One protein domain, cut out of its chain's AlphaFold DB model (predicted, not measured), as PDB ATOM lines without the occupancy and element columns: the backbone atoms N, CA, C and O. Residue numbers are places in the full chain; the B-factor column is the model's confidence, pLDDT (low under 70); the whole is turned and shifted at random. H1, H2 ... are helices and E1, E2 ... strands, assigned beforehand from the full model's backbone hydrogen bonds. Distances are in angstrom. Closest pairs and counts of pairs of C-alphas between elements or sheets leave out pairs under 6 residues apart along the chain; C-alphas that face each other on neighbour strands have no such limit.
ATOM      1  N   ASP A  13      65.032  -9.906 -12.987       68.44
ATOM      2  CA  ASP A  13      64.604 -10.175 -11.615       68.44
ATOM      3  C   ASP A  13      63.276  -9.507 -11.222       68.44
ATOM      4  O   ASP A  13      62.470 -10.113 -10.523       68.44
ATOM      5  N   GLN A  14      63.006  -8.273 -11.665       70.69
ATOM      6  CA  GLN A  14      61.751  -7.578 -11.335       70.69
ATOM      7  C   GLN A  14      60.564  -8.164 -12.097       70.69
ATOM      8  O   GLN A  14      59.451  -8.215 -11.570       70.69
ATOM      9  N   GLN A  15      60.807  -8.617 -13.327       72.88
ATOM     10  CA  GLN A  15      59.802  -9.312 -14.118       72.88
ATOM     11  C   GLN A  15      59.515 -10.702 -13.541       72.88
ATOM     12  O   GLN A  15      58.351 -11.048 -13.361       72.88
ATOM     13  N   LEU A  16      60.556 -11.440 -13.144       79.94
ATOM     14  CA  LEU A  16      60.414 -12.737 -12.484       79.94
ATOM     15  C   LEU A  16      59.664 -12.615 -11.149       79.94
ATOM     16  O   LEU A  16      58.751 -13.388 -10.879       79.94
ATOM     17  N   GLU A  17      59.972 -11.594 -10.341       81.69
ATOM     18  CA  GLU A  17      59.245 -11.321  -9.096       81.69
ATOM     19  C   GLU A  17      57.760 -11.022  -9.363       81.69
ATOM     20  O   GLU A  17      56.891 -11.463  -8.609       81.69
ATOM     21  N   ALA A  18      57.446 -10.280 -10.430       81.75
ATOM     22  CA  ALA A  18      56.066  -9.986 -10.799       81.75
ATOM     23  C   ALA A  18      55.315 -11.237 -11.288       81.75
ATOM     24  O   ALA A  18      54.165 -11.459 -10.911       81.75
ATOM     25  N   GLU A  19      55.969 -12.092 -12.071       82.44
ATOM     26  CA  GLU A  19      55.403 -13.370 -12.511       82.44
ATOM     27  C   GLU A  19      55.168 -14.319 -11.326       82.44
ATOM     28  O   GLU A  19      54.083 -14.893 -11.197       82.44
ATOM     29  N   GLU A  20      56.117 -14.414 -10.388       86.19
ATOM     30  CA  GLU A  20      55.944 -15.163  -9.140       86.19
ATOM     31  C   GLU A  20      54.755 -14.643  -8.328       86.19
ATOM     32  O   GLU A  20      53.892 -15.417  -7.908       86.19
ATOM     33  N   LEU A  21      54.680 -13.327  -8.109       86.81
ATOM     34  CA  LEU A  21      53.586 -12.702  -7.368       86.81
ATOM     35  C   LEU A  21      52.238 -12.933  -8.057       86.81
ATOM     36  O   LEU A  21      51.258 -13.229  -7.373       86.81
ATOM     37  N   GLY A  22      52.200 -12.846  -9.387       85.50
ATOM     38  CA  GLY A  22      51.022 -13.137 -10.197       85.50
ATOM     39  C   GLY A  22      50.568 -14.590 -10.068       85.50
ATOM     40  O   GLY A  22      49.380 -14.839  -9.866       85.50
ATOM     41  N   SER A  23      51.499 -15.549 -10.098       85.44
ATOM     42  CA  SER A  23      51.184 -16.973  -9.913       85.44
ATOM     43  C   SER A  23      50.624 -17.270  -8.517       85.44
ATOM     44  O   SER A  23      49.590 -17.926  -8.394       85.44
ATOM     45  N   ILE A  24      51.233 -16.717  -7.460       87.69
ATOM     46  CA  ILE A  24      50.746 -16.866  -6.082       87.69
ATOM     47  C   ILE A  24      49.352 -16.256  -5.957       87.69
ATOM     48  O   ILE A  24      48.450 -16.891  -5.412       87.69
ATOM     49  N   LEU A  25      49.163 -15.044  -6.481       85.62
ATOM     50  CA  LEU A  25      47.877 -14.358  -6.467       85.62
ATOM     51  C   LEU A  25      46.806 -15.177  -7.200       85.62
ATOM     52  O   LEU A  25      45.710 -15.341  -6.673       85.62
ATOM     53  N   SER A  26      47.135 -15.749  -8.361       86.56
ATOM     54  CA  SER A  26      46.225 -16.603  -9.128       86.56
ATOM     55  C   SER A  26      45.821 -17.857  -8.352       86.56
ATOM     56  O   SER A  26      44.638 -18.185  -8.299       86.56
ATOM     57  N   VAL A  27      46.764 -18.509  -7.661       86.25
ATOM     58  CA  VAL A  27      46.477 -19.676  -6.807       86.25
ATOM     59  C   VAL A  27      45.600 -19.295  -5.616       86.25
ATOM     60  O   VAL A  27      44.683 -20.034  -5.267       86.25
ATOM     61  N   LYS A  28      45.863 -18.148  -4.980       84.19
ATOM     62  CA  LYS A  28      45.079 -17.681  -3.830       84.19
ATOM     63  C   LYS A  28      43.660 -17.294  -4.221       84.19
ATOM     64  O   LYS A  28      42.733 -17.626  -3.493       84.19
ATOM     65  N   LEU A  29      43.499 -16.624  -5.357       81.94
ATOM     66  CA  LEU A  29      42.195 -16.224  -5.873       81.94
ATOM     67  C   LEU A  29      41.450 -17.378  -6.567       81.94
ATOM     68  O   LEU A  29      40.243 -17.308  -6.751       81.94
ATOM     69  N   GLY A  30      42.140 -18.420  -7.034       81.56
ATOM     70  CA  GLY A  30      41.533 -19.384  -7.960       81.56
ATOM     71  C   GLY A  30      41.042 -18.732  -9.264       81.56
ATOM     72  O   GLY A  30      40.192 -19.291  -9.951       81.56
ATOM     73  N   CYS A  31      41.564 -17.545  -9.595       81.00
ATOM     74  CA  CYS A  31      41.243 -16.766 -10.787       81.00
ATOM     75  C   CYS A  31      42.499 -16.618 -11.646       81.00
ATOM     76  O   CYS A  31      43.602 -16.439 -11.122       81.00
ATOM     77  N   ALA A  32      42.342 -16.655 -12.968       83.81
ATOM     78  CA  ALA A  32      43.415 -16.282 -13.879       83.81
ATOM     79  C   ALA A  32      43.745 -14.792 -13.706       83.81
ATOM     80  O   ALA A  32      42.847 -13.948 -13.709       83.81
ATOM     81  N   VAL A  33      45.031 -14.482 -13.557       86.81
ATOM     82  CA  VAL A  33      45.532 -13.120 -13.362       86.81
ATOM     83  C   VAL A  33      46.452 -12.748 -14.517       86.81
ATOM     84  O   VAL A  33      47.292 -13.543 -14.929       86.81
ATOM     85  N   HIS A  34      46.314 -11.521 -15.003       83.75
ATOM     86  CA  HIS A  34      47.159 -10.914 -16.017       83.75
ATOM     87  C   HIS A  34      47.990  -9.765 -15.427       83.75
ATOM     88  O   HIS A  34      47.495  -8.966 -14.628       83.75
ATOM     89  N   TYR A  35      49.254  -9.673 -15.840       83.88
ATOM     90  CA  TYR A  35      50.168  -8.577 -15.527       83.88
ATOM     91  C   TYR A  35      51.078  -8.306 -16.732       83.88
ATOM     92  O   TYR A  35      51.570  -9.270 -17.319       83.88
ATOM     93  N   PRO A  36      51.381  -7.039 -17.069       85.19
ATOM     94  CA  PRO A  36      50.834  -5.797 -16.512       85.19
ATOM     95  C   PRO A  36      49.480  -5.417 -17.135       85.19
ATOM     96  O   PRO A  36      49.299  -5.488 -18.349       85.19
ATOM     97  N   ALA A  37      48.531  -4.941 -16.327       82.81
ATOM     98  CA  ALA A  37      47.248  -4.436 -16.820       82.81
ATOM     99  C   ALA A  37      47.305  -2.931 -17.147       82.81
ATOM    100  O   ALA A  37      47.846  -2.130 -16.381       82.81
ATOM    101  N   TYR A  38      46.724  -2.522 -18.281       79.19
ATOM    102  CA  TYR A  38      46.618  -1.117 -18.720       79.19
ATOM    103  C   TYR A  38      47.950  -0.341 -18.774       79.19
ATOM    104  O   TYR A  38      47.974   0.863 -18.508       79.19
ATOM    105  N   ASN A  39      49.068  -1.010 -19.086       78.31
ATOM    106  CA  ASN A  39      50.426  -0.436 -19.030       78.31
ATOM    107  C   ASN A  39      50.802   0.148 -17.654       78.31
ATOM    108  O   ASN A  39      51.657   1.025 -17.548       78.31
ATOM    109  N   LYS A  40      50.150  -0.319 -16.586       81.38
ATOM    110  CA  LYS A  40      50.431   0.053 -15.200       81.38
ATOM    111  C   LYS A  40      50.881  -1.194 -14.433       81.38
ATOM    112  O   LYS A  40      50.527  -2.305 -14.824       81.38
ATOM    113  N   PRO A  41      51.635  -1.044 -13.329       83.75
ATOM    114  CA  PRO A  41      52.062  -2.163 -12.488       83.75
ATOM    115  C   PRO A  41      50.893  -2.679 -11.626       83.75
ATOM    116  O   PRO A  41      50.878  -2.575 -10.396       83.75
ATOM    117  N   LEU A  42      49.871  -3.189 -12.307       87.75
ATOM    118  CA  LEU A  42      48.616  -3.686 -11.768       87.75
ATOM    119  C   LEU A  42      48.415  -5.119 -12.256       87.75
ATOM    120  O   LEU A  42      48.664  -5.428 -13.422       87.75
ATOM    121  N   TYR A  43      47.928  -5.962 -11.361       88.12
ATOM    122  CA  TYR A  43      47.376  -7.268 -11.682       88.12
ATOM    123  C   TYR A  43      45.893  -7.109 -11.983       88.12
ATOM    124  O   TYR A  43      45.191  -6.434 -11.238       88.12
ATOM    125  N   GLU A  44      45.403  -7.743 -13.036       85.25
ATOM    126  CA  GLU A  44      43.980  -7.810 -13.364       85.25
ATOM    127  C   GLU A  44      43.551  -9.272 -13.327       85.25
ATOM    128  O   GLU A  44      44.118 -10.105 -14.028       85.25
ATOM    129  N   CYS A  45      42.583  -9.606 -12.477       86.00
ATOM    130  CA  CYS A  45      41.940 -10.917 -12.528       86.00
ATOM    131  C   CYS A  45      40.873 -10.922 -13.628       86.00
ATOM    132  O   CYS A  45      40.258  -9.897 -13.914       86.00
ATOM    133  N   LEU A  46      40.607 -12.100 -14.194       81.38
ATOM    134  CA  LEU A  46      39.574 -12.346 -15.205       81.38
ATOM    135  C   LEU A  46      38.171 -11.846 -14.804       81.38
ATOM    136  O   LEU A  46      37.365 -11.519 -15.667       81.38
ATOM    137  N   CYS A  47      37.892 -11.717 -13.506       80.00
ATOM    138  CA  CYS A  47      36.671 -11.102 -12.981       80.00
ATOM    139  C   CYS A  47      36.600  -9.569 -13.171       80.00
ATOM    140  O   CYS A  47      35.617  -8.960 -12.760       80.00
ATOM    141  N   GLY A  48      37.624  -8.933 -13.752       77.00
ATOM    142  CA  GLY A  48      37.702  -7.481 -13.966       77.00
ATOM    143  C   GLY A  48      38.168  -6.688 -12.740       77.00
ATOM    144  O   GLY A  48      38.068  -5.462 -12.714       77.00
ATOM    145  N   ILE A  49      38.666  -7.372 -11.704       83.94
ATOM    146  CA  ILE A  49      39.151  -6.745 -10.471       83.94
ATOM    147  C   ILE A  49      40.654  -6.529 -10.582       83.94
ATOM    148  O   ILE A  49      41.409  -7.454 -10.891       83.94
ATOM    149  N   THR A  50      41.092  -5.307 -10.287       86.19
ATOM    150  CA  THR A  50      42.500  -4.920 -10.374       86.19
ATOM    151  C   THR A  50      43.153  -4.784  -9.002       86.19
ATOM    152  O   THR A  50      42.617  -4.109  -8.121       86.19
ATOM    153  N   PHE A  51      44.356  -5.336  -8.851       85.88
ATOM    154  CA  PHE A  51      45.174  -5.268  -7.644       85.88
ATOM    155  C   PHE A  51      46.527  -4.600  -7.936       85.88
ATOM    156  O   PHE A  51      47.287  -5.080  -8.777       85.88
ATOM    157  N   PRO A  52      46.889  -3.514  -7.235       88.06
ATOM    158  CA  PRO A  52      48.216  -2.918  -7.348       88.06
ATOM    159  C   PRO A  52      49.325  -3.856  -6.869       88.06
ATOM    160  O   PRO A  52      49.183  -4.503  -5.829       88.06
ATOM    161  N   ILE A  53      50.474  -3.860  -7.558       87.50
ATOM    162  CA  ILE A  53      51.630  -4.687  -7.171       87.50
ATOM    163  C   ILE A  53      52.092  -4.442  -5.731       87.50
ATOM    164  O   ILE A  53      52.515  -5.372  -5.050       87.50
ATOM    165  N   SER A  54      51.976  -3.207  -5.241       85.94
ATOM    166  CA  SER A  54      52.342  -2.829  -3.874       85.94
ATOM    167  C   SER A  54      51.506  -3.562  -2.825       85.94
ATOM    168  O   SER A  54      52.056  -4.020  -1.825       85.94
ATOM    169  N   ILE A  55      50.203  -3.730  -3.076       85.75
ATOM    170  CA  ILE A  55      49.298  -4.470  -2.189       85.75
ATOM    171  C   ILE A  55      49.650  -5.956  -2.217       85.75
ATOM    172  O   ILE A  55      49.810  -6.561  -1.165       85.75
ATOM    173  N   VAL A  56      49.866  -6.532  -3.403       85.88
ATOM    174  CA  VAL A  56      50.219  -7.956  -3.545       85.88
ATOM    175  C   VAL A  56      51.556  -8.271  -2.857       85.88
ATOM    176  O   VAL A  56      51.667  -9.262  -2.134       85.88
ATOM    177  N   LYS A  57      52.556  -7.390  -2.997       87.50
ATOM    178  CA  LYS A  57      53.833  -7.483  -2.268       87.50
ATOM    179  C   LYS A  57      53.638  -7.399  -0.755       87.50
ATOM    180  O   LYS A  57      54.254  -8.165  -0.014       87.50
ATOM    181  N   HIS A  58      52.779  -6.492  -0.290       86.25
ATOM    182  CA  HIS A  58      52.461  -6.360   1.129       86.25
ATOM    183  C   HIS A  58      51.778  -7.621   1.681       86.25
ATOM    184  O   HIS A  58      52.232  -8.156   2.690       86.25
ATOM    185  N   CYS A  59      50.780  -8.162   0.977       85.56
ATOM    186  CA  CYS A  59      50.103  -9.410   1.334       85.56
ATOM    187  C   CYS A  59      51.068 -10.599   1.400       85.56
ATOM    188  O   CYS A  59      51.006 -11.383   2.343       85.56
ATOM    189  N   ARG A  60      52.025 -10.710   0.464       83.94
ATOM    190  CA  ARG A  60      53.086 -11.735   0.533       83.94
ATOM    191  C   ARG A  60      53.969 -11.558   1.771       83.94
ATOM    192  O   ARG A  60      54.293 -12.544   2.420       83.94
ATOM    193  N   LYS A  61      54.347 -10.322   2.115       85.44
ATOM    194  CA  LYS A  61      55.225 -10.030   3.263       85.44
ATOM    195  C   LYS A  61      54.549 -10.289   4.612       85.44
ATOM    196  O   LYS A  61      55.199 -10.784   5.526       85.44
ATOM    197  N   VAL A  62      53.273  -9.932   4.739       85.62
ATOM    198  CA  VAL A  62      52.483 -10.092   5.974       85.62
ATOM    199  C   VAL A  62      51.810 -11.472   6.037       85.62
ATOM    200  O   VAL A  62      51.303 -11.863   7.081       85.62
ATOM    201  N   MET A  63      51.847 -12.239   4.940       80.25
ATOM    202  CA  MET A  63      51.128 -13.507   4.756       80.25
ATOM    203  C   MET A  63      49.606 -13.387   4.941       80.25
ATOM    204  O   MET A  63      48.920 -14.393   5.118       80.25
ATOM    205  N   ASP A  64      49.072 -12.170   4.832       84.12
ATOM    206  CA  ASP A  64      47.651 -11.868   4.941       84.12
ATOM    207  C   ASP A  64      47.067 -11.556   3.559       84.12
ATOM    208  O   ASP A  64      47.372 -10.537   2.935       84.12
ATOM    209  N   TRP A  65      46.224 -12.470   3.083       81.94
ATOM    210  CA  TRP A  65      45.513 -12.369   1.808       81.94
ATOM    211  C   TRP A  65      44.025 -12.060   1.996       81.94
ATOM    212  O   TRP A  65      43.293 -12.019   1.007       81.94
ATOM    213  N   GLY A  66      43.570 -11.827   3.234       80.81
ATOM    214  CA  GLY A  66      42.162 -11.606   3.560       80.81
ATOM    215  C   GLY A  66      41.568 -10.444   2.773       80.81
ATOM    216  O   GLY A  66      40.523 -10.599   2.152       80.81
ATOM    217  N   TYR A  67      42.296  -9.328   2.676       79.38
ATOM    218  CA  TYR A  67      41.867  -8.161   1.900       79.38
ATOM    219  C   TYR A  67      41.652  -8.475   0.410       79.38
ATOM    220  O   TYR A  67      40.686  -8.021  -0.196       79.38
ATOM    221  N   VAL A  68      42.545  -9.260  -0.198       81.06
ATOM    222  CA  VAL A  68      42.460  -9.600  -1.627       81.06
ATOM    223  C   VAL A  68      41.305 -10.575  -1.874       81.06
ATOM    224  O   VAL A  68      40.553 -10.403  -2.832       81.06
ATOM    225  N   LEU A  69      41.126 -11.554  -0.985       78.56
ATOM    226  CA  LEU A  69      40.034 -12.528  -1.044       78.56
ATOM    227  C   LEU A  69      38.663 -11.869  -0.836       78.56
ATOM    228  O   LEU A  69      37.741 -12.132  -1.607       78.56
ATOM    229  N   GLU A  70      38.554 -10.957   0.135       79.31
ATOM    230  CA  GLU A  70      37.345 -10.171   0.398       79.31
ATOM    231  C   GLU A  70      36.980  -9.313  -0.817       79.31
ATOM    232  O   GLU A  70      35.840  -9.334  -1.278       79.31
ATOM    233  N   LYS A  71      37.961  -8.608  -1.400       74.88
ATOM    234  CA  LYS A  71      37.745  -7.778  -2.593       74.88
ATOM    235  C   LYS A  71      37.361  -8.585  -3.825       74.88
ATOM    236  O   LYS A  71      36.583  -8.089  -4.632       74.88
ATOM    237  N   HIS A  72      37.886  -9.800  -3.973       72.50
ATOM    238  CA  HIS A  72      37.506 -10.700  -5.058       72.50
ATOM    239  C   HIS A  72      36.116 -11.330  -4.854       72.50
ATOM    240  O   HIS A  72      35.547 -11.897  -5.783       72.50
ATOM    241  N   GLY A  73      35.543 -11.246  -3.651       65.44
ATOM    242  CA  GLY A  73      34.263 -11.880  -3.347       65.44
ATOM    243  C   GLY A  73      34.354 -13.403  -3.250       65.44
ATOM    244  O   GLY A  73      33.329 -14.079  -3.318       65.44
ATOM    245  N   ILE A  74      35.561 -13.961  -3.074       54.66
ATOM    246  CA  ILE A  74      35.697 -15.359  -2.656       54.66
ATOM    247  C   ILE A  74      35.414 -15.366  -1.162       54.66
ATOM    248  O   ILE A  74      36.309 -15.212  -0.332       54.66
ATOM    249  N   THR A  75      34.150 -15.569  -0.806       46.16
ATOM    250  CA  THR A  75      33.854 -16.306   0.418       46.16
ATOM    251  C   THR A  75      34.668 -17.587   0.340       46.16
ATOM    252  O   THR A  75      34.431 -18.398  -0.558       46.16
ATOM    253  N   ILE A  76      35.673 -17.721   1.210       51.00
ATOM    254  CA  ILE A  76      36.413 -18.968   1.418       51.00
ATOM    255  C   ILE A  76      35.347 -20.065   1.424       51.00
ATOM    256  O   ILE A  76      34.457 -19.983   2.277       51.00
ATOM    257  N   PRO A  77      35.333 -21.016   0.469       49.12
ATOM    258  CA  PRO A  77      34.396 -22.112   0.586       49.12
ATOM    259  C   PRO A  77      34.711 -22.749   1.933       49.12
ATOM    260  O   PRO A  77      35.868 -23.093   2.198       49.12
TER     261      PRO A  77
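AT A GLANCE: This is residues 13 to 77 of the 103 residues of an uncharacterized protein of marine sediment metagenome (UniProt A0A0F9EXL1). A small two-stranded hairpin, E1 and E2, and two short helices, H2 and H3, lie on one side of the long helix H1, which crosses H2 and has H3 near its last residues. The stretch after H1 folds back to E1, where residues 33 to 34 pair briefly with residues 44 to 45 of E1. The printed part has 65 residues, with three named helices and two named strands in the order H1, E1, E2, H2, H3; the sheet is antiparallel and the class is mostly helix. The whole is compact, with a radius of gyration of the C-alphas of 10.9 A and spans of 34 by 25 by 16 A.

IN THESE COORDINATES: E1 is residues 42 to 45, 9.9 A long, and E2 is residues 50 to 52, 6.8 A. H1, residues 13 to 29, measures 23.9 A from C-alpha 13 at (64.604, -10.175, -11.615) to C-alpha 29 at (42.195, -16.224, -5.873). H2 is residues 53 to 62, 14.2 A, and H3 is residues 66 to 72, 9.8 A, ending at C-alpha 72 at (37.506, -10.700, -5.058).

HOW THE PARTS SIT: E1 and E2 form a hairpin, antiparallel at 149 degrees, with N 43 and O 51 within hydrogen-bond range at 2.8 A. The closest C-alphas of H1 and E1 are those of Gly 22 and Tyr 43, 7.1 A apart. H1 and E2 are apart. H1 touches H2 with residues 18 to 25 alone, closest at the C-alphas of Leu 21 and Val 56, 7.0 A; their lines are only just about perpendicular, at 71 degrees. H1 touches H3 with residues 28 to 29 alone, closest at the C-alphas of Leu 29 and Leu 69, 6.5 A, about perpendicular at 78 degrees. H2 and H3 are near each other, with 7 pairs of C-alphas within 10 A. In H1, H2 and H3 every O i to N i+4 pair is within hydrogen-bond range.

THE WHOLE: The C-alphas farthest apart, of Asp 13 and Pro 77, are 34.7 A apart. The printed part has no cut. The link from H1 to E1 is long, with 12 residues; the other links are tight. The mean pLDDT of the printed part is 80.5, and residue 13 and residues 73 to 77 are under 70.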